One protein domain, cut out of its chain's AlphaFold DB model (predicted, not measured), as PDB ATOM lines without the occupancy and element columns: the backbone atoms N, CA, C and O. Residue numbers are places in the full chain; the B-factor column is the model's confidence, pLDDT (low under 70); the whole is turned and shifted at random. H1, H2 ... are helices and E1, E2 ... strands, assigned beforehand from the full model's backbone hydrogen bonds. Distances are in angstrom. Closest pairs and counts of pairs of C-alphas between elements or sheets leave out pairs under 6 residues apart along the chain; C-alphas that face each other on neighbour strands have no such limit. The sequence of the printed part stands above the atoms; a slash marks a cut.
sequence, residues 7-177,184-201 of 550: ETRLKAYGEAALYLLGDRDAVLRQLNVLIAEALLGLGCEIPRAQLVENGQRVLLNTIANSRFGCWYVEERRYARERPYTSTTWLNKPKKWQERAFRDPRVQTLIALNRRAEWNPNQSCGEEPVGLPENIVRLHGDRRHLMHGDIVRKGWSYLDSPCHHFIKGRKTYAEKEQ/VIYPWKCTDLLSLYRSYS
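What this domain is: This is residues 7 to 177 and 184 to 201 of the 550 residues of an uncharacterized protein of Dendrothele bispora (strain CBS 962.96) (UniProt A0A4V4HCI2). A small three-strand sheet, its long E2-E3 hairpin reaching away from the helices, stands beside a core of two helices, H3 and H5, that lie side by side and run opposite ways. Short helices H1 and H2 pack near one end of this pair, and H4, with H6 on it, and H8 near the other; residues 140 to 171, with no named element, run from H6 on one side of the pair round to H7 on the other. The 189 printed residues have eight named helices and three named strands, in the order H1 H2 H3 E1 E2 E3 H4 H5 H6 H7 H8; the sheet E1-E2-E3 is antiparallel. The class is mixed, with 94 residues, under half, in named elements. The whole is compact, with a radius of gyration of the C-alphas of 16.8 A and spans of 45 by 42 by 35 A.

How they stand to each other: Start at the sheet: E1, residues 57 to 60, E2, residues 71 to 79, and E3, residues 82 to 89, form a meander, each strand the antiparallel neighbour of the one before. Look for N 59 and O 72 at 2.8 A, and for N 84 and O 77 at 2.8 A, both within hydrogen-bond range. H3, residues 24 to 41, is only just on the sheet, with 5 pairs of C-alphas within 10 A, and only grazes it with residues 32 to 39. The hub is H5, residues 104 to 117; it touches H3 at a shallow tilt of 23 degrees, opposite ways, with C-alphas 31 and 113 closest at 6.0 A. Residues 115 to 117 of H5 touch H1, residues 7 to 13, with C-alphas 13 and 116 closest at 4.1 A. Residues 112 to 116 of H5 touch H2, residues 16 to 19, with C-alphas 16 and 112 closest at 5.6 A. H4, residues 95 to 102, and H5 only just touch, only at the corner, with 3 pairs of C-alphas within 8 A; the closest, 100 and 106, are 6.2 A apart. H6, residues 133 to 139, touches H4, C-alphas 139 and 102 being closest at 5.7 A. Residues 37 to 41 of H3 touch H8, residues 191 to 199, with C-alphas 40 and 197 closest at 5.5 A. H7, residues 172 to 177, touches no helix. Each helix but H2, too short for such a pair, has every O i to N i+4 pair within hydrogen-bond range.

Where its parts are: Find C-alpha 7, where H1 begins, at (3.713, -60.367, 309.715). From C-alpha 24 at (7.805, -55.524, 321.762), H3 runs 25.8 A; E2 measures 24.5 A, E3 22.6 A and H5 19.8 A. H8 ends at C-alpha 199, (8.507, -24.710, 321.168).

The domain as a whole: The C-alphas farthest apart, Arg 80 and His 147, are 52.3 A apart. Residues 178 to 183 are not printed, and C-alphas 177 and 184 stand 15.4 A apart across the cut. The links H3 to E1, H5 to H6 and H6 to H7 are long. Look for pLDDT under 70 at residues 122 to 124 and 200 to 201.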
ATOM      1  N   GLU A   7       4.928 -59.633 309.351       89.50
ATOM      2  CA  GLU A   7       3.713 -60.367 309.715       89.50
ATOM      3  C   GLU A   7       3.705 -60.813 311.190       89.50
ATOM      4  O   GLU A   7       2.732 -60.592 311.910       89.50
ATOM      5  N   THR A   8       4.817 -61.367 311.686       89.56
ATOM      6  CA  THR A   8       4.945 -61.768 313.098       89.56
ATOM      7  C   THR A   8       4.901 -60.555 314.028       89.56
ATOM      8  O   THR A   8       4.321 -60.625 315.110       89.56
ATOM      9  N   ARG A   9       5.472 -59.420 313.600       90.69
ATOM     10  CA  ARG A   9       5.428 -58.142 314.330       90.69
ATOM     11  C   ARG A   9       3.995 -57.604 314.419       90.69
ATOM     12  O   ARG A   9       3.535 -57.299 315.518       90.69
ATOM     13  N   LEU A  10       3.273 -57.581 313.295       91.12
ATOM     14  CA  LEU A  10       1.851 -57.221 313.224       91.12
ATOM     15  C   LEU A  10       0.990 -58.118 314.123       91.12
ATOM     16  O   LEU A  10       0.176 -57.616 314.892       91.12
ATOM     17  N   LYS A  11       1.206 -59.437 314.106       88.50
ATOM     18  CA  LYS A  11       0.487 -60.372 314.985       88.50
ATOM     19  C   LYS A  11       0.783 -60.132 316.472       88.50
ATOM     20  O   LYS A  11      -0.119 -60.218 317.305       88.50
ATOM     21  N   ALA A  12       2.037 -59.824 316.811       86.81
ATOM     22  CA  ALA A  12       2.482 -59.655 318.192       86.81
ATOM     23  C   ALA A  12       2.017 -58.338 318.839       86.81
ATOM     24  O   ALA A  12       1.643 -58.352 320.011       86.81
ATOM     25  N   TYR A  13       2.043 -57.216 318.113       88.75
ATOM     26  CA  TYR A  13       1.761 -55.883 318.673       88.75
ATOM     27  C   TYR A  13       0.966 -54.943 317.744       88.75
ATOM     28  O   TYR A  13       0.943 -53.729 317.944       88.75
ATOM     29  N   GLY A  14       0.259 -55.501 316.759       91.31
ATOM     30  CA  GLY A  14      -0.691 -54.783 315.909       91.31
ATOM     31  C   GLY A  14      -0.046 -53.757 314.977       91.31
ATOM     32  O   GLY A  14       1.140 -53.830 314.643       91.31
ATOM     33  N   GLU A  15      -0.842 -52.765 314.580       93.25
ATOM     34  CA  GLU A  15      -0.469 -51.690 313.649       93.25
ATOM     35  C   GLU A  15       0.795 -50.917 314.054       93.25
ATOM     36  O   GLU A  15       1.477 -50.372 313.189       93.25
ATOM     37  N   ALA A  16       1.182 -50.918 315.337       93.69
ATOM     38  CA  ALA A  16       2.423 -50.298 315.803       93.69
ATOM     39  C   ALA A  16       3.667 -50.846 315.071       93.69
ATOM     40  O   ALA A  16       4.655 -50.130 314.898       93.69
ATOM     41  N   ALA A  17       3.600 -52.086 314.569       92.69
ATOM     42  CA  ALA A  17       4.634 -52.693 313.737       92.69
ATOM     43  C   ALA A  17       4.880 -51.981 312.400       92.69
ATOM     44  O   ALA A  17       5.976 -52.112 311.853       92.69
ATOM     45  N   LEU A  18       3.892 -51.260 311.859       92.94
ATOM     46  CA  LEU A  18       4.013 -50.512 310.603       92.94
ATOM     47  C   LEU A  18       4.882 -49.259 310.763       92.94
ATOM     48  O   LEU A  18       5.564 -48.867 309.822       92.94
ATOM     49  N   TYR A  19       4.864 -48.651 311.952       93.44
ATOM     50  CA  TYR A  19       5.448 -47.330 312.207       93.44
ATOM     51  C   TYR A  19       6.759 -47.374 312.993       93.44
ATOM     52  O   TYR A  19       7.581 -46.470 312.873       93.44
ATOM     53  N   LEU A  20       6.946 -48.403 313.821       93.94
ATOM     54  CA  LEU A  20       8.062 -48.521 314.758       93.94
ATOM     55  C   LEU A  20       8.869 -49.787 314.484       93.94
ATOM     56  O   LEU A  20       8.369 -50.732 313.870       93.94
ATOM     57  N   LEU A  21      10.115 -49.829 314.959       89.44
ATOM     58  CA  LEU A  21      11.044 -50.948 314.765       89.44
ATOM     59  C   LEU A  21      11.440 -51.600 316.098       89.44
ATOM     60  O   LEU A  21      11.329 -50.994 317.159       89.44
ATOM     61  N   GLY A  22      11.931 -52.840 316.032       89.62
ATOM     62  CA  GLY A  22      12.447 -53.583 317.188       89.62
ATOM     63  C   GLY A  22      11.528 -54.696 317.690       89.62
ATOM     64  O   GLY A  22      10.623 -55.155 316.986       89.62
ATOM     65  N   ASP A  23      11.811 -55.167 318.902       90.06
ATOM     66  CA  ASP A  23      10.949 -56.082 319.644       90.06
ATOM     67  C   ASP A  23       9.791 -55.330 320.326       90.06
ATOM     68  O   ASP A  23       9.577 -54.133 320.125       90.06
ATOM     69  N   ARG A  24       8.993 -56.061 321.101       89.75
ATOM     70  CA  ARG A  24       7.805 -55.524 321.762       89.75
ATOM     71  C   ARG A  24       8.137 -54.489 322.840       89.75
ATOM     72  O   ARG A  24       7.474 -53.457 322.898       89.75
ATOM     73  N   ASP A  25       9.168 -54.744 323.646       90.62
ATOM     74  CA  ASP A  25       9.602 -53.827 324.704       90.62
ATOM     75  C   ASP A  25      10.133 -52.522 324.077       90.62
ATOM     76  O   ASP A  25       9.791 -51.435 324.541       90.62
ATOM     77  N   ALA A  26      10.859 -52.602 322.954       92.12
ATOM     78  CA  ALA A  26      11.293 -51.439 322.182       92.12
ATOM     79  C   ALA A  26      10.133 -50.658 321.546       92.12
ATOM     80  O   ALA A  26      10.155 -49.426 321.562       92.12
ATOM     81  N   VAL A  27       9.115 -51.331 321.000       93.94
ATOM     82  CA  VAL A  27       7.923 -50.665 320.436       93.94
ATOM     83  C   VAL A  27       7.128 -49.947 321.531       93.94
ATOM     84  O   VAL A  27       6.774 -48.781 321.358       93.94
ATOM     85  N   LEU A  28       6.922 -50.583 322.688       94.75
ATOM     86  CA  LEU A  28       6.290 -49.951 323.851       94.75
ATOM     87  C   LEU A  28       7.108 -48.767 324.381       94.75
ATOM     88  O   LEU A  28       6.537 -47.728 324.721       94.75
ATOM     89  N   ARG A  29       8.442 -48.879 324.408       94.88
ATOM     90  CA  ARG A  29       9.339 -47.769 324.758       94.88
ATOM     91  C   ARG A  29       9.116 -46.572 323.831       94.88
ATOM     92  O   ARG A  29       8.816 -45.483 324.314       94.88
ATOM     93  N   GLN A  30       9.178 -46.792 322.516       95.94
ATOM     94  CA  GLN A  30       8.970 -45.763 321.490       95.94
ATOM     95  C   GLN A  30       7.582 -45.107 321.580       95.94
ATOM     96  O   GLN A  30       7.491 -43.881 321.549       95.94
ATOM     97  N   LEU A  31       6.507 -45.890 321.747       96.94
ATOM     98  CA  LEU A  31       5.143 -45.355 321.883       96.94
ATOM     99  C   LEU A  31       4.993 -44.465 323.117       96.94
ATOM    100  O   LEU A  31       4.419 -43.383 323.021       96.94
ATOM    101  N   ASN A  32       5.545 -44.873 324.261       97.44
ATOM    102  CA  ASN A  32       5.502 -44.053 325.467       97.44
ATOM    103  C   ASN A  32       6.312 -42.747 325.314       97.44
ATOM    104  O   ASN A  32       5.862 -41.700 325.776       97.44
ATOM    105  N   VAL A  33       7.446 -42.762 324.603       97.19
ATOM    106  CA  VAL A  33       8.201 -41.535 324.275       97.19
ATOM    107  C   VAL A  33       7.397 -40.602 323.355       97.19
ATOM    108  O   VAL A  33       7.304 -39.411 323.639       97.19
ATOM    109  N   LEU A  34       6.737 -41.124 322.314       97.06
ATOM    110  CA  LEU A  34       5.870 -40.326 321.427       97.06
ATOM    111  C   LEU A  34       4.674 -39.709 322.164       97.06
ATOM    112  O   LEU A  34       4.326 -38.553 321.923       97.06
ATOM    113  N   ILE A  35       4.055 -40.463 323.079       97.31
ATOM    114  CA  ILE A  35       2.976 -39.961 323.942       97.31
ATOM    115  C   ILE A  35       3.491 -38.806 324.808       97.31
ATOM    116  O   ILE A  35       2.821 -37.783 324.916       97.31
ATOM    117  N   ALA A  36       4.686 -38.932 325.386       97.12
ATOM    118  CA  ALA A  36       5.296 -37.883 326.196       97.12
ATOM    119  C   ALA A  36       5.615 -36.604 325.406       97.12
ATOM    120  O   ALA A  36       5.297 -35.512 325.878       97.12
ATOM    121  N   GLU A  37       6.165 -36.720 324.192       95.75
ATOM    122  CA  GLU A  37       6.373 -35.562 323.309       95.75
ATOM    123  C   GLU A  37       5.052 -34.848 322.993       95.75
ATOM    124  O   GLU A  37       4.967 -33.622 323.098       95.75
ATOM    125  N   ALA A  38       4.007 -35.606 322.644       95.06
ATOM    126  CA  ALA A  38       2.687 -35.052 322.348       95.06
ATOM    127  C   ALA A  38       2.060 -34.368 323.579       95.06
ATOM    128  O   ALA A  38       1.519 -33.266 323.472       95.06
ATOM    129  N   LEU A  39       2.192 -34.971 324.765       95.19
ATOM    130  CA  LEU A  39       1.728 -34.400 326.032       95.19
ATOM    131  C   LEU A  39       2.423 -33.076 326.369       95.19
ATOM    132  O   LEU A  39       1.748 -32.108 326.731       95.19
ATOM    133  N   LEU A  40       3.752 -33.006 326.240       93.81
ATOM    134  CA  LEU A  40       4.507 -31.765 326.451       93.81
ATOM    135  C   LEU A  40       4.123 -30.691 325.435       93.81
ATOM    136  O   LEU A  40       4.011 -29.522 325.812       93.81
ATOM    137  N   GLY A  41       3.836 -31.086 324.190       90.75
ATOM    138  CA  GLY A  41       3.288 -30.189 323.180       90.75
ATOM    139  C   GLY A  41       1.957 -29.570 323.600       90.75
ATOM    140  O   GLY A  41       1.812 -28.346 323.630       90.75
ATOM    141  N   LEU A  42       1.023 -30.398 324.067       90.44
ATOM    142  CA  LEU A  42      -0.314 -29.966 324.493       90.44
ATOM    143  C   LEU A  42      -0.354 -29.243 325.852       90.44
ATOM    144  O   LEU A  42      -1.426 -28.804 326.285       90.44
ATOM    145  N   GLY A  43       0.793 -29.059 326.513       89.44
ATOM    146  CA  GLY A  43       0.923 -28.255 327.731       89.44
ATOM    147  C   GLY A  43       0.985 -29.036 329.039       89.44
ATOM    148  O   GLY A  43       0.702 -28.452 330.083       89.44
ATOM    149  N   CYS A  44       1.374 -30.314 329.006       91.81
ATOM    150  CA  CYS A  44       1.805 -31.042 330.201       91.81
ATOM    151  C   CYS A  44       2.913 -30.255 330.924       91.81
ATOM    152  O   CYS A  44       3.995 -30.032 330.389       91.81
ATOM    153  N   GLU A  45       2.618 -29.803 332.141       90.69
ATOM    154  CA  GLU A  45       3.502 -28.938 332.923       90.69
ATOM    155  C   GLU A  45       4.653 -29.729 333.552       90.69
ATOM    156  O   GLU A  45       4.424 -30.680 334.306       90.69
ATOM    157  N   ILE A  46       5.885 -29.292 333.286       92.50
ATOM    158  CA  ILE A  46       7.106 -29.814 333.911       92.50
ATOM    159  C   ILE A  46       7.156 -29.383 335.395       92.50
ATOM    160  O   ILE A  46       6.966 -28.197 335.685       92.50
ATOM    161  N   PRO A  47       7.413 -30.301 336.349       91.00
ATOM    162  CA  PRO A  47       7.449 -29.990 337.777       91.00
ATOM    163  C   PRO A  47       8.626 -29.077 338.149       91.00
ATOM    164  O   PRO A  47       9.624 -28.986 337.434       91.00
ATOM    165  N   ARG A  48       8.521 -28.411 339.305       85.88
ATOM    166  CA  ARG A  48       9.561 -27.519 339.842       85.88
ATOM    167  C   ARG A  48      10.466 -28.251 340.837       85.88
ATOM    168  O   ARG A  48      10.030 -29.176 341.514       85.88
ATOM    169  N   ALA A  49      11.703 -27.769 340.968       80.94
ATOM    170  CA  ALA A  49      12.767 -28.396 341.759       80.94
ATOM    171  C   ALA A  49      12.456 -28.620 343.250       80.94
ATOM    172  O   ALA A  49      13.016 -29.522 343.853       80.94
ATOM    173  N   GLN A  50      11.573 -27.810 343.839       74.81
ATOM    174  CA  GLN A  50      11.268 -27.793 345.277       74.81
ATOM    175  C   GLN A  50      10.516 -29.039 345.790       74.81
ATOM    176  O   GLN A  50      10.171 -29.092 346.964       74.81
ATOM    177  N   LEU A  51      10.208 -30.005 344.919       72.06
ATOM    178  CA  LEU A  51       9.302 -31.126 345.200       72.06
ATOM    179  C   LEU A  51       9.990 -32.505 345.203       72.06
ATOM    180  O   LEU A  51       9.292 -33.514 345.265       72.06
ATOM    181  N   VAL A  52      11.319 -32.569 345.047       83.44
ATOM    182  CA  VAL A  52      12.057 -33.827 344.823       83.44
ATOM    183  C   VAL A  52      13.413 -33.801 345.518       83.44
ATOM    184  O   VAL A  52      14.151 -32.822 345.403       83.44
ATOM    185  N   GLU A  53      13.760 -34.896 346.187       81.00
ATOM    186  CA  GLU A  53      15.034 -35.053 346.890       81.00
ATOM    187  C   GLU A  53      16.166 -35.514 345.947       81.00
ATOM    188  O   GLU A  53      15.958 -35.982 344.818       81.00
ATOM    189  N   ASN A  54      17.412 -35.369 346.396       75.81
ATOM    190  CA  ASN A  54      18.571 -35.787 345.606       75.81
ATOM    191  C   ASN A  54      18.592 -37.317 345.433       75.81
ATOM    192  O   ASN A  54      18.386 -38.063 346.382       75.81
ATOM    193  N   GLY A  55      18.852 -37.790 344.210       76.75
ATOM    194  CA  GLY A  55      18.879 -39.219 343.864       76.75
ATOM    195  C   GLY A  55      17.525 -39.827 343.464       76.75
ATOM    196  O   GLY A  55      17.503 -40.869 342.811       76.75
ATOM    197  N   GLN A  56      16.398 -39.175 343.768       86.88
ATOM    198  CA  GLN A  56      15.064 -39.650 343.383       86.88
ATOM    199  C   GLN A  56      14.822 -39.551 341.864       86.88
ATOM    200  O   GLN A  56      15.108 -38.525 341.236       86.88
ATOM    201  N   ARG A  57      14.251 -40.604 341.256       90.12
ATOM    202  CA  ARG A  57      13.967 -40.637 339.811       90.12
ATOM    203  C   ARG A  57      12.620 -39.984 339.515       90.12
ATOM    204  O   ARG A  57      11.589 -40.434 340.004       90.12
ATOM    205  N   VAL A  58      12.622 -38.976 338.648       93.94
ATOM    206  CA  VAL A  58      11.407 -38.286 338.192       93.94
ATOM    207  C   VAL A  58      10.923 -38.878 336.867       93.94
ATOM    208  O   VAL A  58      11.711 -39.057 335.939       93.94
ATOM    209  N   LEU A  59       9.628 -39.174 336.777       95.75
ATOM    210  CA  LEU A  59       8.987 -39.843 335.646       95.75
ATOM    211  C   LEU A  59       7.692 -39.152 335.219       95.75
ATOM    212  O   LEU A  59       6.996 -38.546 336.033       95.75
ATOM    213  N   LEU A  60       7.342 -39.301 333.942       96.62
ATOM    214  CA  LEU A  60       6.070 -38.885 333.358       96.62
ATOM    215  C   LEU A  60       5.162 -40.107 333.154       96.62
ATOM    216  O   LEU A  60       5.572 -41.112 332.572       96.62
ATOM    217  N   ASN A  61       3.918 -40.032 333.627       96.75
ATOM    218  CA  ASN A  61       2.936 -41.095 333.436       96.75
ATOM    219  C   ASN A  61       2.273 -41.008 332.053       96.75
ATOM    220  O   ASN A  61       1.454 -40.128 331.798       96.75
ATOM    221  N   THR A  62       2.575 -41.969 331.187       96.56
ATOM    222  CA  THR A  62       1.991 -42.115 329.844       96.56
ATOM    223  C   THR A  62       0.784 -43.059 329.804       96.56
ATOM    224  O   THR A  62       0.171 -43.216 328.752       96.56
ATOM    225  N   ILE A  63       0.402 -43.665 330.936       95.06
ATOM    226  CA  ILE A  63      -0.760 -44.556 331.027       95.06
ATOM    227  C   ILE A  63      -2.038 -43.715 331.004       95.06
ATOM    228  O   ILE A  63      -2.196 -42.780 331.793       95.06
ATOM    229  N   ALA A  64      -2.966 -44.080 330.117       94.19
ATOM    230  CA  ALA A  64      -4.209 -43.367 329.826       94.19
ATOM    231  C   ALA A  64      -5.277 -43.521 330.938       94.19
ATOM    232  O   ALA A  64      -6.349 -44.090 330.737       94.19
ATOM    233  N   ASN A  65      -4.955 -43.030 332.135       94.06
ATOM    234  CA  ASN A  65      -5.767 -43.081 333.353       94.06
ATOM    235  C   ASN A  65      -6.017 -41.666 333.925       94.06
ATOM    236  O   ASN A  65      -5.657 -40.661 333.314       94.06
ATOM    237  N   SER A  66      -6.605 -41.559 335.121       93.38
ATOM    238  CA  SER A  66      -6.877 -40.265 335.779       93.38
ATOM    239  C   SER A  66      -5.626 -39.413 336.047       93.38
ATOM    240  O   SER A  66      -5.730 -38.204 336.234       93.38
ATOM    241  N   ARG A  67      -4.429 -40.009 336.035       94.75
ATOM    242  CA  ARG A  67      -3.129 -39.338 336.189       94.75
ATOM    243  C   ARG A  67      -2.346 -39.263 334.872       94.75
ATOM    244  O   ARG A  67      -1.129 -39.089 334.907       94.75
ATOM    245  N   PHE A  68      -2.997 -39.427 333.721       95.62
ATOM    246  CA  PHE A  68      -2.351 -39.339 332.410       95.62
ATOM    247  C   PHE A  68      -1.653 -37.986 332.224       95.62
ATOM    248  O   PHE A  68      -2.260 -36.941 332.460       95.62
ATOM    249  N   GLY A  69      -0.376 -38.023 331.847       94.75
ATOM    250  CA  GLY A  69       0.519 -36.872 331.739       94.75
ATOM    251  C   GLY A  69       0.925 -36.227 333.067       94.75
ATOM    252  O   GLY A  69       1.483 -35.131 333.060       94.75
ATOM    253  N   CYS A  70       0.651 -36.854 334.212       95.44
ATOM    254  CA  CYS A  70       1.163 -36.370 335.490       95.44
ATOM    255  C   CYS A  70       2.595 -36.858 335.730       95.44
ATOM    256  O   CYS A  70       2.950 -37.993 335.403       95.44
ATOM    257  N   TRP A  71       3.399 -36.007 336.355       96.31
ATOM    258  CA  TRP A  71       4.746 -36.335 336.797       96.31
ATOM    259  C   TRP A  71       4.719 -36.946 338.198       96.31
ATOM    260  O   TRP A  71       3.920 -36.543 339.050       96.31
ATOM    261  N   TYR A  72       5.608 -37.898 338.449       95.12
ATOM    262  CA  TYR A  72       5.764 -38.568 339.736       95.12
ATOM    263  C   TYR A  72       7.230 -38.901 340.016       95.12
ATOM    264  O   TYR A  72       8.043 -39.021 339.101       95.12
ATOM    265  N   VAL A  73       7.560 -39.038 341.293       94.38
ATOM    266  CA  VAL A  73       8.815 -39.625 341.763       94.38
ATOM    267  C   VAL A  73       8.625 -41.123 341.935       94.38
ATOM    268  O   VAL A  73       7.627 -41.546 342.521       94.38
ATOM    269  N   GLU A  74       9.595 -41.906 341.470       90.62
ATOM    270  CA  GLU A  74       9.841 -43.259 341.964       90.62
ATOM    271  C   GLU A  74      10.991 -43.243 342.962       90.62
ATOM    272  O   GLU A  74      12.121 -42.868 342.638       90.62
ATOM    273  N   GLU A  75      10.693 -43.714 344.165       87.19
ATOM    274  CA  GLU A  75      11.668 -43.919 345.223       87.19
ATOM    275  C   GLU A  75      11.677 -45.398 345.611       87.19
ATOM    276  O   GLU A  75      10.640 -45.980 345.953       87.19
ATOM    277  N   ARG A  76      12.865 -46.010 345.545       82.19
ATOM    278  CA  ARG A  76      13.095 -47.372 346.028       82.19
ATOM    279  C   ARG A  76      13.250 -47.326 347.539       82.19
ATOM    280  O   ARG A  76      14.212 -46.759 348.045       82.19
ATOM    281  N   ARG A  77      12.305 -47.944 348.236       81.56
ATOM    282  CA  ARG A  77      12.312 -48.108 349.687       81.56
ATOM    283  C   ARG A  77      12.499 -49.577 350.025       81.56
ATOM    284  O   ARG A  77      12.118 -50.455 349.253       81.56
ATOM    285  N   TYR A  78      13.038 -49.836 351.205       79.19
ATOM    286  CA  TYR A  78      13.188 -51.177 351.751       79.19
ATOM    287  C   TYR A  78      12.248 -51.302 352.947       79.19
ATOM    288  O   TYR A  78      12.253 -50.451 353.835       79.19
ATOM    289  N   ALA A  79      11.403 -52.330 352.953       75.88
ATOM    290  CA  ALA A  79      10.603 -52.699 354.118       75.88
ATOM    291  C   ALA A  79      10.730 -54.207 354.322       75.88
ATOM    292  O   ALA A  79      10.312 -54.963 353.448       75.88
ATOM    293  N   ARG A  80      11.282 -54.619 355.477       72.44
ATOM    294  CA  ARG A  80      11.492 -56.034 355.853       72.44
ATOM    295  C   ARG A  80      12.213 -56.807 354.733       72.44
ATOM    296  O   ARG A  80      11.591 -57.600 354.030       72.44
ATOM    297  N   GLU A  81      13.458 -56.397 354.473       76.00
ATOM    298  CA  GLU A  81      14.351 -56.781 353.356       76.00
ATOM    299  C   GLU A  81      13.815 -56.643 351.911       76.00
ATOM    300  O   GLU A  81      14.602 -56.629 350.963       76.00
ATOM    301  N   ARG A  82      12.508 -56.476 351.678       71.19
ATOM    302  CA  ARG A  82      11.944 -56.448 350.322       71.19
ATOM    303  C   ARG A  82      11.981 -55.031 349.733       71.19
ATOM    304  O   ARG A  82      11.390 -54.111 350.313       71.19
ATOM    305  N   PRO A  83      12.625 -54.825 348.565       80.00
ATOM    306  CA  PRO A  83      12.590 -53.542 347.881       80.00
ATOM    307  C   PRO A  83      11.200 -53.313 347.278       80.00
ATOM    308  O   PRO A  83      10.735 -54.086 346.438       80.00
ATOM    309  N   TYR A  84      10.553 -52.217 347.661       83.31
ATOM    310  CA  TYR A  84       9.322 -51.732 347.044       83.31
ATOM    311  C   TYR A  84       9.550 -50.354 346.420       83.31
ATOM    312  O   TYR A  84      10.437 -49.599 346.813       83.31
ATOM    313  N   THR A  85       8.761 -50.021 345.400       84.69
ATOM    314  CA  THR A  85       8.814 -48.694 344.773       84.69
ATOM    315  C   THR A  85       7.630 -47.879 345.262       84.69
ATOM    316  O   THR A  85       6.486 -48.175 344.920       84.69
ATOM    317  N   SER A  86       7.904 -46.865 346.074       87.62
ATOM    318  CA  SER A  86       6.911 -45.852 346.432       87.62
ATOM    319  C   SER A  86       6.766 -44.835 345.296       87.62
ATOM    320  O   SER A  86       7.720 -44.587 344.553       87.62
ATOM    321  N   THR A  87       5.562 -44.281 345.129       92.00
ATOM    322  CA  THR A  87       5.271 -43.289 344.082       92.00
ATOM    323  C   THR A  87       4.634 -42.036 344.670       92.00
ATOM    324  O   THR A  87       3.600 -42.109 345.334       92.00
ATOM    325  N   THR A  88       5.231 -40.877 344.385       93.44
ATOM    326  CA  THR A  88       4.762 -39.572 344.879       93.44
ATOM    327  C   THR A  88       4.456 -38.660 343.698       93.44
ATOM    328  O   THR A  88       5.337 -38.347 342.902       93.44
ATOM    329  N   TRP A  89       3.199 -38.236 343.550       94.06
ATOM    330  CA  TRP A  89       2.763 -37.402 342.425       94.06
ATOM    331  C   TRP A  89       3.191 -35.940 342.601       94.06
ATOM    332  O   TRP A  89       2.761 -35.282 343.547       94.06
ATOM    333  N   LEU A  90       3.973 -35.421 341.652       93.44
ATOM    334  CA  LEU A  90       4.518 -34.057 341.670       93.44
ATOM    335  C   LEU A  90       3.545 -33.004 341.142       93.44
ATOM    336  O   LEU A  90       3.642 -31.831 341.495       93.44
ATOM    337  N   ASN A  91       2.607 -33.404 340.286       91.94
ATOM    338  CA  ASN A  91       1.542 -32.531 339.817       91.94
ATOM    339  C   ASN A  91       0.183 -33.256 339.786       91.94
ATOM    340  O   ASN A  91       0.055 -34.468 339.993       91.94
ATOM    341  N   LYS A  92      -0.864 -32.460 339.576       91.06
ATOM    342  CA  LYS A  92      -2.238 -32.919 339.364       91.06
ATOM    343  C   LYS A  92      -2.622 -32.672 337.900       91.06
ATOM    344  O   LYS A  92      -2.060 -31.756 337.290       91.06
ATOM    345  N   PRO A  93      -3.590 -33.427 337.350       90.19
ATOM    346  CA  PRO A  93      -4.170 -33.113 336.052       90.19
ATOM    347  C   PRO A  93      -4.689 -31.674 335.999       90.19
ATOM    348  O   PRO A  93      -5.148 -31.129 337.005       90.19
ATOM    349  N   LYS A  94      -4.633 -31.063 334.816       91.31
ATOM    350  CA  LYS A  94      -5.202 -29.736 334.523       91.31
ATOM    351  C   LYS A  94      -5.944 -29.793 333.182       91.31
ATOM    352  O   LYS A  94      -5.904 -30.817 332.505       91.31
ATOM    353  N   LYS A  95      -6.533 -28.672 332.745       90.44
ATOM    354  CA  LYS A  95      -7.255 -28.531 331.459       90.44
ATOM    355  C   LYS A  95      -6.503 -29.076 330.227       90.44
ATOM    356  O   LYS A  95      -7.134 -29.476 329.255       90.44
ATOM    357  N   TRP A  96      -5.165 -29.130 330.242       90.06
ATOM    358  CA  TRP A  96      -4.390 -29.741 329.152       90.06
ATOM    359  C   TRP A  96      -4.623 -31.257 329.011       90.06
ATOM    360  O   TRP A  96      -4.489 -31.765 327.902       90.06
ATOM    361  N   GLN A  97      -5.013 -31.973 330.074       94.81
ATOM    362  CA  GLN A  97      -5.281 -33.417 330.023       94.81
ATOM    363  C   GLN A  97      -6.535 -33.713 329.188       94.81
ATOM    364  O   GLN A  97      -6.518 -34.610 328.351       94.81
ATOM    365  N   GLU A  98      -7.592 -32.911 329.336       93.62
ATOM    366  CA  GLU A  98      -8.789 -33.004 328.490       93.62
ATOM    367  C   GLU A  98      -8.471 -32.701 327.022       93.62
ATOM    368  O   GLU A  98      -8.997 -33.365 326.130       93.62
ATOM    369  N   ARG A  99      -7.577 -31.735 326.755       93.44
ATOM    370  CA  ARG A  99      -7.075 -31.485 325.393       93.44
ATOM    371  C   ARG A  99      -6.310 -32.696 324.858       93.44
ATOM    372  O   ARG A  99      -6.573 -33.103 323.736       93.44
ATOM    373  N   ALA A 100      -5.449 -33.315 325.666       95.56
ATOM    374  CA  ALA A 100      -4.722 -34.531 325.298       95.56
ATOM    375  C   ALA A 100      -5.648 -35.717 325.005       95.56
ATOM    376  O   ALA A 100      -5.459 -36.398 324.005       95.56
ATOM    377  N   PHE A 101      -6.700 -35.938 325.795       96.88
ATOM    378  CA  PHE A 101      -7.674 -36.986 325.482       96.88
ATOM    379  C   PHE A 101      -8.592 -36.659 324.294       96.88
ATOM    380  O   PHE A 101      -9.213 -37.574 323.758       96.88
ATOM    381  N   ARG A 102      -8.686 -35.395 323.864       96.25
ATOM    382  CA  ARG A 102      -9.410 -34.965 322.651       96.25
ATOM    383  C   ARG A 102      -8.519 -34.852 321.408       96.25
ATOM    384  O   ARG A 102      -9.055 -34.606 320.327       96.25
ATOM    385  N   ASP A 103      -7.205 -35.001 321.553       96.25
ATOM    386  CA  ASP A 103      -6.236 -34.891 320.465       96.25
ATOM    387  C   ASP A 103      -6.177 -36.200 319.645       96.25
ATOM    388  O   ASP A 103      -5.899 -37.264 320.213       96.25
ATOM    389  N   PRO A 104      -6.418 -36.162 318.319       96.88
ATOM    390  CA  PRO A 104      -6.412 -37.358 317.475       96.88
ATOM    391  C   PRO A 104      -5.093 -38.137 317.495       96.88
ATOM    392  O   PRO A 104      -5.104 -39.367 317.437       96.88
ATOM    393  N   ARG A 105      -3.946 -37.450 317.592       96.44
ATOM    394  CA  ARG A 105      -2.623 -38.088 317.566       96.44
ATOM    395  C   ARG A 105      -2.344 -38.802 318.885       96.44
ATOM    396  O   ARG A 105      -1.917 -39.955 318.860       96.44
ATOM    397  N   VAL A 106      -2.638 -38.168 320.020       97.00
ATOM    398  CA  VAL A 106      -2.555 -38.795 321.348       97.00
ATOM    399  C   VAL A 106      -3.491 -39.997 321.435       97.00
ATOM    400  O   VAL A 106      -3.064 -41.061 321.881       97.00
ATOM    401  N   GLN A 107      -4.732 -39.882 320.953       97.31
ATOM    402  CA  GLN A 107      -5.662 -41.012 320.913       97.31
ATOM    403  C   GLN A 107      -5.136 -42.186 320.071       97.31
ATOM    404  O   GLN A 107      -5.179 -43.334 320.520       97.31
ATOM    405  N   THR A 108      -4.600 -41.921 318.877       97.25
ATOM    406  CA  THR A 108      -3.996 -42.963 318.033       97.25
ATOM    407  C   THR A 108      -2.812 -43.623 318.740       97.25
ATOM    408  O   THR A 108      -2.741 -44.850 318.791       97.25
ATOM    409  N   LEU A 109      -1.931 -42.846 319.377       97.38
ATOM    410  CA  LEU A 109      -0.805 -43.387 320.145       97.38
ATOM    411  C   LEU A 109      -1.256 -44.236 321.348       97.38
ATOM    412  O   LEU A 109      -0.676 -45.295 321.577       97.38
ATOM    413  N   ILE A 110      -2.306 -43.835 322.079       97.19
ATOM    414  CA  ILE A 110      -2.894 -44.632 323.176       97.19
ATOM    415  C   ILE A 110      -3.437 -45.968 322.651       97.19
ATOM    416  O   ILE A 110      -3.190 -47.010 323.258       97.19
ATOM    417  N   ALA A 111      -4.156 -45.960 321.523       96.38
ATOM    418  CA  ALA A 111      -4.702 -47.176 320.919       96.38
ATOM    419  C   ALA A 111      -3.593 -48.142 320.456       96.38
ATOM    420  O   ALA A 111      -3.652 -49.334 320.765       96.38
ATOM    421  N   LEU A 112      -2.557 -47.624 319.786       96.06
ATOM    422  CA  LEU A 112      -1.379 -48.404 319.389       96.06
ATOM    423  C   LEU A 112      -0.645 -48.989 320.603       96.06
ATOM    424  O   LEU A 112      -0.256 -50.155 320.581       96.06
ATOM    425  N   ASN A 113      -0.489 -48.202 321.672       95.69
ATOM    426  CA  ASN A 113       0.178 -48.626 322.904       95.69
ATOM    427  C   ASN A 113      -0.598 -49.757 323.585       95.69
ATOM    428  O   ASN A 113      -0.060 -50.847 323.748       95.69
ATOM    429  N   ARG A 114      -1.904 -49.578 323.817       93.75
ATOM    430  CA  ARG A 114      -2.773 -50.617 324.392       93.75
ATOM    431  C   ARG A 114      -2.759 -51.916 323.573       93.75
ATOM    432  O   ARG A 114      -2.738 -53.003 324.151       93.75
ATOM    433  N   ARG A 115      -2.726 -51.832 322.235       93.06
ATOM    434  CA  ARG A 115      -2.631 -53.024 321.373       93.06
ATOM    435  C   ARG A 115      -1.256 -53.696 321.419       93.06
ATOM    436  O   ARG A 115      -1.187 -54.920 321.288       93.06
ATOM    437  N   ALA A 116      -0.189 -52.932 321.633       92.50
ATOM    438  CA  ALA A 116       1.147 -53.462 321.879       92.50
ATOM    439  C   ALA A 116       1.313 -54.023 323.309       92.50
ATOM    440  O   ALA A 116       2.073 -54.975 323.497       92.50
ATOM    441  N   GLU A 117       0.587 -53.511 324.309       91.31
ATOM    442  CA  GLU A 117       0.572 -54.000 325.703       91.31
ATOM    443  C   GLU A 117      -0.232 -55.298 325.886       91.31
ATOM    444  O   GLU A 117       0.072 -56.091 326.782       91.31
ATOM    445  N   TRP A 118      -1.178 -55.602 324.996       90.00
ATOM    446  CA  TRP A 118      -1.881 -56.889 325.002       90.00
ATOM    447  C   TRP A 118      -1.001 -58.032 324.481       90.00
ATOM    448  O   TRP A 118      -0.452 -57.966 323.381       90.00
ATOM    449  N   ASN A 119      -0.840 -59.080 325.293       82.69
ATOM    450  CA  ASN A 119      -0.029 -60.245 324.951       82.69
ATOM    451  C   ASN A 119      -0.919 -61.375 324.400       82.69
ATOM    452  O   ASN A 119      -1.631 -61.984 325.201       82.69
ATOM    453  N   PRO A 120      -0.835 -61.747 323.107       77.44
ATOM    454  CA  PRO A 120      -1.616 -62.866 322.571       77.44
ATOM    455  C   PRO A 120      -1.302 -64.207 323.254       77.44
ATOM    456  O   PRO A 120      -2.137 -65.104 323.253       77.44
ATOM    457  N   ASN A 121      -0.120 -64.348 323.865       77.75
ATOM    458  CA  ASN A 121       0.307 -65.579 324.541       77.75
ATOM    459  C   ASN A 121      -0.035 -65.600 326.047       77.75
ATOM    460  O   ASN A 121       0.231 -66.594 326.719       77.75
ATOM    461  N   GLN A 122      -0.542 -64.493 326.598       69.62
ATOM    462  CA  GLN A 122      -0.891 -64.319 328.019       69.62
ATOM    463  C   GLN A 122      -2.150 -63.439 328.118       69.62
ATOM    464  O   GLN A 122      -2.157 -62.404 328.784       69.62
ATOM    465  N   SER A 123      -3.190 -63.804 327.368       60.09
ATOM    466  CA  SER A 123      -4.390 -62.990 327.176       60.09
ATOM    467  C   SER A 123      -5.292 -62.993 328.416       60.09
ATOM    468  O   SER A 123      -6.244 -63.770 328.517       60.09
ATOM    469  N   CYS A 124      -5.026 -62.086 329.355       59.28
ATOM    470  CA  CYS A 124      -6.009 -61.674 330.354       59.28
ATOM    471  C   CYS A 124      -7.066 -60.780 329.681       59.28
ATOM    472  O   CYS A 124      -6.985 -59.555 329.747       59.28
ATOM    473  N   GLY A 125      -8.041 -61.408 329.020       73.19
ATOM    474  CA  GLY A 125      -9.147 -60.736 328.334       73.19
ATOM    475  C   GLY A 125      -8.957 -60.551 326.825       73.19
ATOM    476  O   GLY A 125      -7.938 -60.930 326.239       73.19
ATOM    477  N   GLU A 126      -9.994 -59.986 326.207       81.06
ATOM    478  CA  GLU A 126     -10.125 -59.801 324.759       81.06
ATOM    479  C   GLU A 126      -9.052 -58.874 324.166       81.06
ATOM    480  O   GLU A 126      -8.463 -58.033 324.850       81.06
ATOM    481  N   GLU A 127      -8.801 -59.027 322.863       85.00
ATOM    482  CA  GLU A 127      -7.893 -58.160 322.116       85.00
ATOM    483  C   GLU A 127      -8.417 -56.709 322.125       85.00
ATOM    484  O   GLU A 127      -9.549 -56.464 321.704       85.00
ATOM    485  N   PRO A 128      -7.640 -55.714 322.594       85.56
ATOM    486  CA  PRO A 128      -8.135 -54.353 322.732       85.56
ATOM    487  C   PRO A 128      -8.239 -53.664 321.368       85.56
ATOM    488  O   PRO A 128      -7.263 -53.116 320.848       85.56
ATOM    489  N   VAL A 129      -9.454 -53.630 320.822       78.56
ATOM    490  CA  VAL A 129      -9.786 -52.939 319.566       78.56
ATOM    491  C   VAL A 129      -9.905 -51.420 319.794       78.56
ATOM    492  O   VAL A 129     -10.976 -50.825 319.718       78.56
ATOM    493  N   GLY A 130      -8.777 -50.769 320.093       88.69
ATOM    494  CA  GLY A 130      -8.663 -49.309 320.171       88.69
ATOM    495  C   GLY A 130      -8.679 -48.714 321.583       88.69
ATOM    496  O   GLY A 130      -8.107 -49.263 322.527       88.69
ATOM    497  N   LEU A 131      -9.273 -47.525 321.715       93.69
ATOM    498  CA  LEU A 131      -9.198 -46.694 322.923       93.69
ATOM    499  C   LEU A 131      -9.860 -47.339 324.160       93.69
ATOM    500  O   LEU A 131     -10.826 -48.092 324.025       93.69
ATOM    501  N   PRO A 132      -9.383 -47.025 325.380       93.56
ATOM    502  CA  PRO A 132     -10.108 -47.302 326.620       93.56
ATOM    503  C   PRO A 132     -11.546 -46.752 326.591       93.56
ATOM    504  O   PRO A 132     -11.766 -45.607 326.193       93.56
ATOM    505  N   GLU A 133     -12.525 -47.550 327.032       92.62
ATOM    506  CA  GLU A 133     -13.961 -47.225 326.922       92.62
ATOM    507  C   GLU A 133     -14.323 -45.904 327.620       92.62
ATOM    508  O   GLU A 133     -15.094 -45.105 327.092       92.62
ATOM    509  N   ASN A 134     -13.707 -45.621 328.771       93.81
ATOM    510  CA  ASN A 134     -13.868 -44.359 329.491       93.81
ATOM    511  C   ASN A 134     -13.451 -43.140 328.646       93.81
ATOM    512  O   ASN A 134     -14.113 -42.109 328.709       93.81
ATOM    513  N   ILE A 135     -12.402 -43.256 327.827       95.12
ATOM    514  CA  ILE A 135     -11.946 -42.174 326.939       95.12
ATOM    515  C   ILE A 135     -12.920 -42.006 325.773       95.12
ATOM    516  O   ILE A 135     -13.319 -40.881 325.476       95.12
ATOM    517  N   VAL A 136     -13.370 -43.110 325.165       95.62
ATOM    518  CA  VAL A 136     -14.383 -43.074 324.094       95.62
ATOM    519  C   VAL A 136     -15.674 -42.419 324.592       95.62
ATOM    520  O   VAL A 136     -16.201 -41.528 323.931       95.62
ATOM    521  N   ARG A 137     -16.147 -42.788 325.789       95.75
ATOM    522  CA  ARG A 137     -17.375 -42.247 326.392       95.75
ATOM    523  C   ARG A 137     -17.280 -40.773 326.791       95.75
ATOM    524  O   ARG A 137     -18.278 -40.070 326.680       95.75
ATOM    525  N   LEU A 138     -16.123 -40.305 327.266       96.06
ATOM    526  CA  LEU A 138     -15.952 -38.925 327.754       96.06
ATOM    527  C   LEU A 138     -15.483 -37.932 326.677       96.06
ATOM    528  O   LEU A 138     -15.688 -36.724 326.820       96.06
ATOM    529  N   HIS A 139     -14.815 -38.407 325.623       96.31
ATOM    530  CA  HIS A 139     -14.115 -37.543 324.661       96.31
ATOM    531  C   HIS A 139     -14.402 -37.872 323.183       96.31
ATOM    532  O   HIS A 139     -14.095 -37.051 322.308       96.31
ATOM    533  N   GLY A 140     -15.041 -39.017 322.914       96.56
ATOM    534  CA  GLY A 140     -15.289 -39.556 321.576       96.56
ATOM    535  C   GLY A 140     -14.037 -40.174 320.950       96.56
ATOM    536  O   GLY A 140     -12.914 -39.785 321.270       96.56
ATOM    537  N   ASP A 141     -14.218 -41.122 320.028       96.88
ATOM    538  CA  ASP A 141     -13.116 -41.602 319.187       96.88
ATOM    539  C   ASP A 141     -12.895 -40.637 318.014       96.88
ATOM    540  O   ASP A 141     -13.728 -40.496 317.119       96.88
ATOM    541  N   ARG A 142     -11.755 -39.954 318.046       96.69
ATOM    542  CA  ARG A 142     -11.309 -38.930 317.100       96.69
ATOM    543  C   ARG A 142     -10.105 -39.396 316.285       96.69
ATOM    544  O   ARG A 142      -9.559 -38.596 315.532       96.69
ATOM    545  N   ARG A 143      -9.690 -40.667 316.381       95.94
ATOM    546  CA  ARG A 143      -8.532 -41.210 315.636       95.94
ATOM    547  C   ARG A 143      -8.681 -41.051 314.120       95.94
ATOM    548  O   ARG A 143      -7.696 -40.842 313.427       95.94
ATOM    549  N   HIS A 144      -9.918 -41.066 313.621       94.94
ATOM    550  CA  HIS A 144     -10.260 -40.806 312.219       94.94
ATOM    551  C   HIS A 144      -9.974 -39.361 311.750       94.94
ATOM    552  O   HIS A 144      -9.899 -39.118 310.551       94.94
ATOM    553  N   LEU A 145      -9.792 -38.412 312.677       95.88
ATOM    554  CA  LEU A 145      -9.385 -37.023 312.415       95.88
ATOM    555  C   LEU A 145      -7.858 -36.837 312.484       95.88
ATOM    556  O   LEU A 145      -7.367 -35.709 312.475       95.88
ATOM    557  N   MET A 146      -7.089 -37.921 312.631       94.06
ATOM    558  CA  MET A 146      -5.635 -37.844 312.674       94.06
ATOM    559  C   MET A 146      -5.085 -37.555 311.271       94.06
ATOM    560  O   MET A 146      -5.440 -38.209 310.289       94.06
ATOM    561  N   HIS A 147      -4.227 -36.541 311.180       89.81
ATOM    562  CA  HIS A 147      -3.603 -36.090 309.940       89.81
ATOM    563  C   HIS A 147      -2.081 -36.007 310.111       89.81
ATOM    564  O   HIS A 147      -1.585 -35.682 311.192       89.81
ATOM    565  N   GLY A 148      -1.346 -36.268 309.027       89.25
ATOM    566  CA  GLY A 148       0.119 -36.335 309.020       89.25
ATOM    567  C   GLY A 148       0.678 -37.692 309.465       89.25
ATOM    568  O   GLY A 148      -0.059 -38.650 309.675       89.25
ATOM    569  N   ASP A 149       2.003 -37.776 309.595       91.25
ATOM    570  CA  ASP A 149       2.690 -39.007 309.994       91.25
ATOM    571  C   ASP A 149       2.597 -39.231 311.520       91.25
ATOM    572  O   ASP A 149       2.836 -38.316 312.316       91.25
ATOM    573  N   ILE A 150       2.318 -40.467 311.961       92.19
ATOM    574  CA  ILE A 150       2.332 -40.832 313.396       92.19
ATOM    575  C   ILE A 150       3.735 -40.606 313.984       92.19
ATOM    576  O   ILE A 150       3.891 -40.005 315.055       92.19
ATOM    577  N   VAL A 151       4.746 -41.049 313.234       92.94
ATOM    578  CA  VAL A 151       6.179 -40.946 313.527       92.94
ATOM    579  C   VAL A 151       6.811 -40.090 312.434       92.94
ATOM    580  O   VAL A 151       6.681 -40.411 311.256       92.94
ATOM    581  N   ARG A 152       7.487 -38.995 312.801       89.56
ATOM    582  CA  ARG A 152       8.143 -38.116 311.817       89.56
ATOM    583  C   ARG A 152       9.260 -38.883 311.097       89.56
ATOM    584  O   ARG A 152       9.970 -39.673 311.716       89.56
ATOM    585  N   LYS A 153       9.457 -38.627 309.801       88.56
ATOM    586  CA  LYS A 153      10.566 -39.221 309.032       88.56
ATOM    587  C   LYS A 153      11.908 -38.897 309.695       88.56
ATOM    588  O   LYS A 153      12.173 -37.740 310.003       88.56
ATOM    589  N   GLY A 154      12.733 -39.921 309.912       88.62
ATOM    590  CA  GLY A 154      14.025 -39.790 310.596       88.62
ATOM    591  C   GLY A 154      13.951 -39.634 312.121       88.62
ATOM    592  O   GLY A 154      14.989 -39.432 312.736       88.62
ATOM    593  N   TRP A 155      12.771 -39.732 312.746       94.00
ATOM    594  CA  TRP A 155      12.655 -39.687 314.207       94.00
ATOM    595  C   TRP A 155      13.255 -40.936 314.864       94.00
ATOM    596  O   TRP A 155      12.982 -42.066 314.453       94.00
ATOM    597  N   SER A 156      14.012 -40.713 315.935       92.44
ATOM    598  CA  SER A 156      14.526 -41.730 316.847       92.44
ATOM    599  C   SER A 156      14.106 -41.370 318.269       92.44
ATOM    600  O   SER A 156      14.234 -40.225 318.692       92.44
ATOM    601  N   TYR A 157      13.634 -42.353 319.036       93.06
ATOM    602  CA  TYR A 157      13.260 -42.133 320.437       93.06
ATOM    603  C   TYR A 157      14.466 -41.837 321.342       93.06
ATOM    604  O   TYR A 157      14.270 -41.264 322.408       93.06
ATOM    605  N   LEU A 158      15.686 -42.209 320.930       92.44
ATOM    606  CA  LEU A 158      16.923 -41.904 321.661       92.44
ATOM    607  C   LEU A 158      17.256 -40.405 321.589       92.44
ATOM    608  O   LEU A 158      17.736 -39.832 322.560       92.44
ATOM    609  N   ASP A 159      16.909 -39.759 320.473       92.75
ATOM    610  CA  ASP A 159      17.110 -38.321 320.256       92.75
ATOM    611  C   ASP A 159      16.020 -37.483 320.956       92.75
ATOM    612  O   ASP A 159      16.099 -36.255 321.026       92.75
ATOM    613  N   SER A 160      14.975 -38.133 321.481       94.00
ATOM    614  CA  SER A 160      13.899 -37.463 322.206       94.00
ATOM    615  C   SER A 160      14.341 -37.105 323.626       94.00
ATOM    616  O   SER A 160      14.664 -38.009 324.402       94.00
ATOM    617  N   PRO A 161      14.230 -35.838 324.069       93.38
ATOM    618  CA  PRO A 161      14.563 -35.472 325.446       93.38
ATOM    619  C   PRO A 161      13.610 -36.103 326.473       93.38
ATOM    620  O   PRO A 161      13.890 -36.103 327.670       93.38
ATOM    621  N   CYS A 162      12.480 -36.665 326.027       95.12
ATOM    622  CA  CYS A 162      11.529 -37.344 326.897       95.12
ATOM    623  C   CYS A 162      12.053 -38.690 327.424       95.12
ATOM    624  O   CYS A 162      11.620 -39.108 328.497       95.12
ATOM    625  N   HIS A 163      12.944 -39.387 326.705       93.75
ATOM    626  CA  HIS A 163      13.170 -40.827 326.912       93.75
ATOM    627  C   HIS A 163      13.667 -41.202 328.321       93.75
ATOM    628  O   HIS A 163      13.209 -42.200 328.894       93.75
ATOM    629  N   HIS A 164      14.509 -40.367 328.934       92.06
ATOM    630  CA  HIS A 164      14.992 -40.549 330.309       92.06
ATOM    631  C   HIS A 164      13.853 -40.614 331.351       92.06
ATOM    632  O   HIS A 164      13.926 -41.375 332.327       92.06
ATOM    633  N   PHE A 165      12.776 -39.859 331.112       94.75
ATOM    634  CA  PHE A 165      11.643 -39.650 332.022       94.75
ATOM    635  C   PHE A 165      10.504 -40.659 331.840       94.75
ATOM    636  O   PHE A 165       9.470 -40.554 332.495       94.75
ATOM    637  N   ILE A 166      10.669 -41.644 330.956       94.69
ATOM    638  CA  ILE A 166       9.654 -42.667 330.697       94.69
ATOM    639  C   ILE A 166       9.949 -43.923 331.521       94.69
ATOM    640  O   ILE A 166      11.102 -44.359 331.639       94.69
ATOM    641  N   LYS A 167       8.901 -44.545 332.072       91.38
ATOM    642  CA  LYS A 167       8.996 -45.863 332.718       91.38
ATOM    643  C   LYS A 167       9.063 -46.972 331.665       91.38
ATOM    644  O   LYS A 167       8.433 -46.886 330.618       91.38
ATOM    645  N   GLY A 168       9.835 -48.018 331.930       86.62
ATOM    646  CA  GLY A 168       9.963 -49.167 331.036       86.62
ATOM    647  C   GLY A 168      11.280 -49.904 331.243       86.62
ATOM    648  O   GLY A 168      12.147 -49.449 331.990       86.62
ATOM    649  N   ARG A 169      11.426 -51.045 330.571       85.69
ATOM    650  CA  ARG A 169      12.714 -51.733 330.443       85.69
ATOM    651  C   ARG A 169      13.603 -50.950 329.476       85.69
ATOM    652  O   ARG A 169      13.110 -50.525 328.434       85.69
ATOM    653  N   LYS A 170      14.893 -50.796 329.804       85.75
ATOM    654  CA  LYS A 170      15.881 -50.273 328.849       85.75
ATOM    655  C   LYS A 170      16.003 -51.247 327.676       85.75
ATOM    656  O   LYS A 170      16.235 -52.444 327.890       85.75
ATOM    657  N   THR A 171      15.845 -50.737 326.464       88.19
ATOM    658  CA  THR A 171      16.029 -51.481 325.211       88.19
ATOM    659  C   THR A 171      17.503 -51.841 324.993       88.19
ATOM    660  O   THR A 171      18.388 -51.348 325.690       88.19
ATOM    661  N   TYR A 172      17.800 -52.683 323.998       85.19
ATOM    662  CA  TYR A 172      19.189 -52.955 323.609       85.19
ATOM    663  C   TYR A 172      19.936 -51.687 323.164       85.19
ATOM    664  O   TYR A 172      21.055 -51.472 323.608       85.19
ATOM    665  N   ALA A 173      19.300 -50.807 322.384       85.81
ATOM    666  CA  ALA A 173      19.942 -49.576 321.918       85.81
ATOM    667  C   ALA A 173      20.175 -48.551 323.050       85.81
ATOM    668  O   ALA A 173      21.203 -47.882 323.056       85.81
ATOM    669  N   GLU A 174      19.283 -48.471 324.049       86.50
ATOM    670  CA  GLU A 174      19.544 -47.680 325.265       86.50
ATOM    671  C   GLU A 174      20.724 -48.258 326.060       86.50
ATOM    672  O   GLU A 174      21.575 -47.508 326.525       86.50
ATOM    673  N   LYS A 175      20.826 -49.591 326.182       86.25
ATOM    674  CA  LYS A 175      21.954 -50.252 326.869       86.25
ATOM    675  C   LYS A 175      23.295 -50.049 326.158       86.25
ATOM    676  O   LYS A 175      24.308 -49.956 326.835       86.25
ATOM    677  N   GLU A 176      23.308 -49.982 324.827       83.94
ATOM    678  CA  GLU A 176      24.521 -49.702 324.042       83.94
ATOM    679  C   GLU A 176      25.028 -48.259 324.241       83.94
ATOM    680  O   GLU A 176      26.236 -48.026 324.179       83.94
ATOM    681  N   GLN A 177      24.134 -47.303 324.532       77.50
ATOM    682  CA  GLN A 177      24.497 -45.923 324.885       77.50
ATOM    683  C   GLN A 177      24.851 -45.752 326.377       77.50
ATOM    684  O   GLN A 177      25.812 -45.055 326.700       77.50
ATOM    685  N   VAL A 184      21.405 -39.017 337.564       81.50
ATOM    686  CA  VAL A 184      19.968 -38.727 337.710       81.50
ATOM    687  C   VAL A 184      19.634 -37.400 337.022       81.50
ATOM    688  O   VAL A 184      20.012 -36.322 337.485       81.50
ATOM    689  N   ILE A 185      18.931 -37.490 335.892       87.62
ATOM    690  CA  ILE A 185      18.491 -36.335 335.110       87.62
ATOM    691  C   ILE A 185      17.156 -35.855 335.674       87.62
ATOM    692  O   ILE A 185      16.220 -36.632 335.854       87.62
ATOM    693  N   TYR A 186      17.061 -34.551 335.925       91.69
ATOM    694  CA  TYR A 186      15.847 -33.897 336.404       91.69
ATOM    695  C   TYR A 186      15.200 -33.087 335.275       91.69
ATOM    696  O   TYR A 186      15.918 -32.383 334.560       91.69
ATOM    697  N   PRO A 187      13.865 -33.110 335.110       92.81
ATOM    698  CA  PRO A 187      13.225 -32.520 333.935       92.81
ATOM    699  C   PRO A 187      13.349 -30.989 333.894       92.81
ATOM    700  O   PRO A 187      13.538 -30.421 332.826       92.81
ATOM    701  N   TRP A 188      13.379 -30.314 335.049       92.44
ATOM    702  CA  TRP A 188      13.662 -28.872 335.145       92.44
ATOM    703  C   TRP A 188      15.148 -28.499 334.975       92.44
ATOM    704  O   TRP A 188      15.470 -27.313 334.965       92.44
ATOM    705  N   LYS A 189      16.059 -29.478 334.866       91.50
ATOM    706  CA  LYS A 189      17.483 -29.271 334.531       91.50
ATOM    707  C   LYS A 189      17.817 -29.681 333.088       91.50
ATOM    708  O   LYS A 189      18.908 -29.378 332.620       91.50
ATOM    709  N   CYS A 190      16.910 -30.365 332.388       91.88
ATOM    710  CA  CYS A 190      17.121 -30.816 331.016       91.88
ATOM    711  C   CYS A 190      16.794 -29.683 330.030       91.88
ATOM    712  O   CYS A 190      15.626 -29.356 329.806       91.88
ATOM    713  N   THR A 191      17.830 -29.079 329.444       91.19
ATOM    714  CA  THR A 191      17.719 -27.986 328.458       91.19
ATOM    715  C   THR A 191      16.826 -28.355 327.285       91.19
ATOM    716  O   THR A 191      16.007 -27.548 326.847       91.19
ATOM    717  N   ASP A 192      16.939 -29.591 326.820       91.88
ATOM    718  CA  ASP A 192      16.330 -30.044 325.576       91.88
ATOM    719  C   ASP A 192      14.841 -30.349 325.797       91.88
ATOM    720  O   ASP A 192      13.997 -29.986 324.978       91.88
ATOM    721  N   LEU A 193      14.491 -30.883 326.974       93.75
ATOM    722  CA  LEU A 193      13.105 -31.043 327.422       93.75
ATOM    723  C   LEU A 193      12.414 -29.685 327.607       93.75
ATOM    724  O   LEU A 193      11.269 -29.504 327.192       93.75
ATOM    725  N   LEU A 194      13.110 -28.714 328.208       92.06
ATOM    726  CA  LEU A 194      12.600 -27.351 328.371       92.06
ATOM    727  C   LEU A 194      12.443 -26.639 327.021       92.06
ATOM    728  O   LEU A 194      11.488 -25.884 326.842       92.06
ATOM    729  N   SER A 195      13.337 -26.899 326.067       90.00
ATOM    730  CA  SER A 195      13.270 -26.356 324.705       90.00
ATOM    731  C   SER A 195      12.099 -26.958 323.928       90.00
ATOM    732  O   SER A 195      11.315 -26.210 323.344       90.00
ATOM    733  N   LEU A 196      11.902 -28.279 324.022       89.06
ATOM    734  CA  LEU A 196      10.725 -28.970 323.490       89.06
ATOM    735  C   LEU A 196       9.427 -28.416 324.097       89.06
ATOM    736  O   LEU A 196       8.483 -28.126 323.377       89.06
ATOM    737  N   TYR A 197       9.362 -28.220 325.415       88.44
ATOM    738  CA  TYR A 197       8.167 -27.671 326.068       88.44
ATOM    739  C   TYR A 197       7.864 -26.217 325.652       88.44
ATOM    740  O   TYR A 197       6.695 -25.833 325.524       88.44
ATOM    741  N   ARG A 198       8.905 -25.405 325.422       86.56
ATOM    742  CA  ARG A 198       8.775 -24.014 324.960       86.56
ATOM    743  C   ARG A 198       8.336 -23.918 323.500       86.56
ATOM    744  O   ARG A 198       7.486 -23.083 323.217       86.56
ATOM    745  N   SER A 199       8.827 -24.781 322.606       82.19
ATOM    746  CA  SER A 199       8.507 -24.710 321.168       82.19
ATOM    747  C   SER A 199       7.023 -24.912 320.832       82.19
ATOM    748  O   SER A 199       6.584 -24.510 319.762       82.19
ATOM    749  N   TYR A 200       6.235 -25.476 321.754       69.56
ATOM    750  CA  TYR A 200       4.776 -25.605 321.637       69.56
ATOM    751  C   TYR A 200       3.992 -24.618 322.522       69.56
ATOM    752  O   TYR A 200       2.805 -24.830 322.790       69.56
ATOM    753  N   SER A 201       4.643 -23.581 323.059       57.56
ATOM    754  CA  SER A 201       3.982 -22.598 323.928       57.56
ATOM    755  C   SER A 201       3.342 -21.434 323.168       57.56
ATOM    756  O   SER A 201       2.358 -20.894 323.669       57.56
TER     757      SER A 201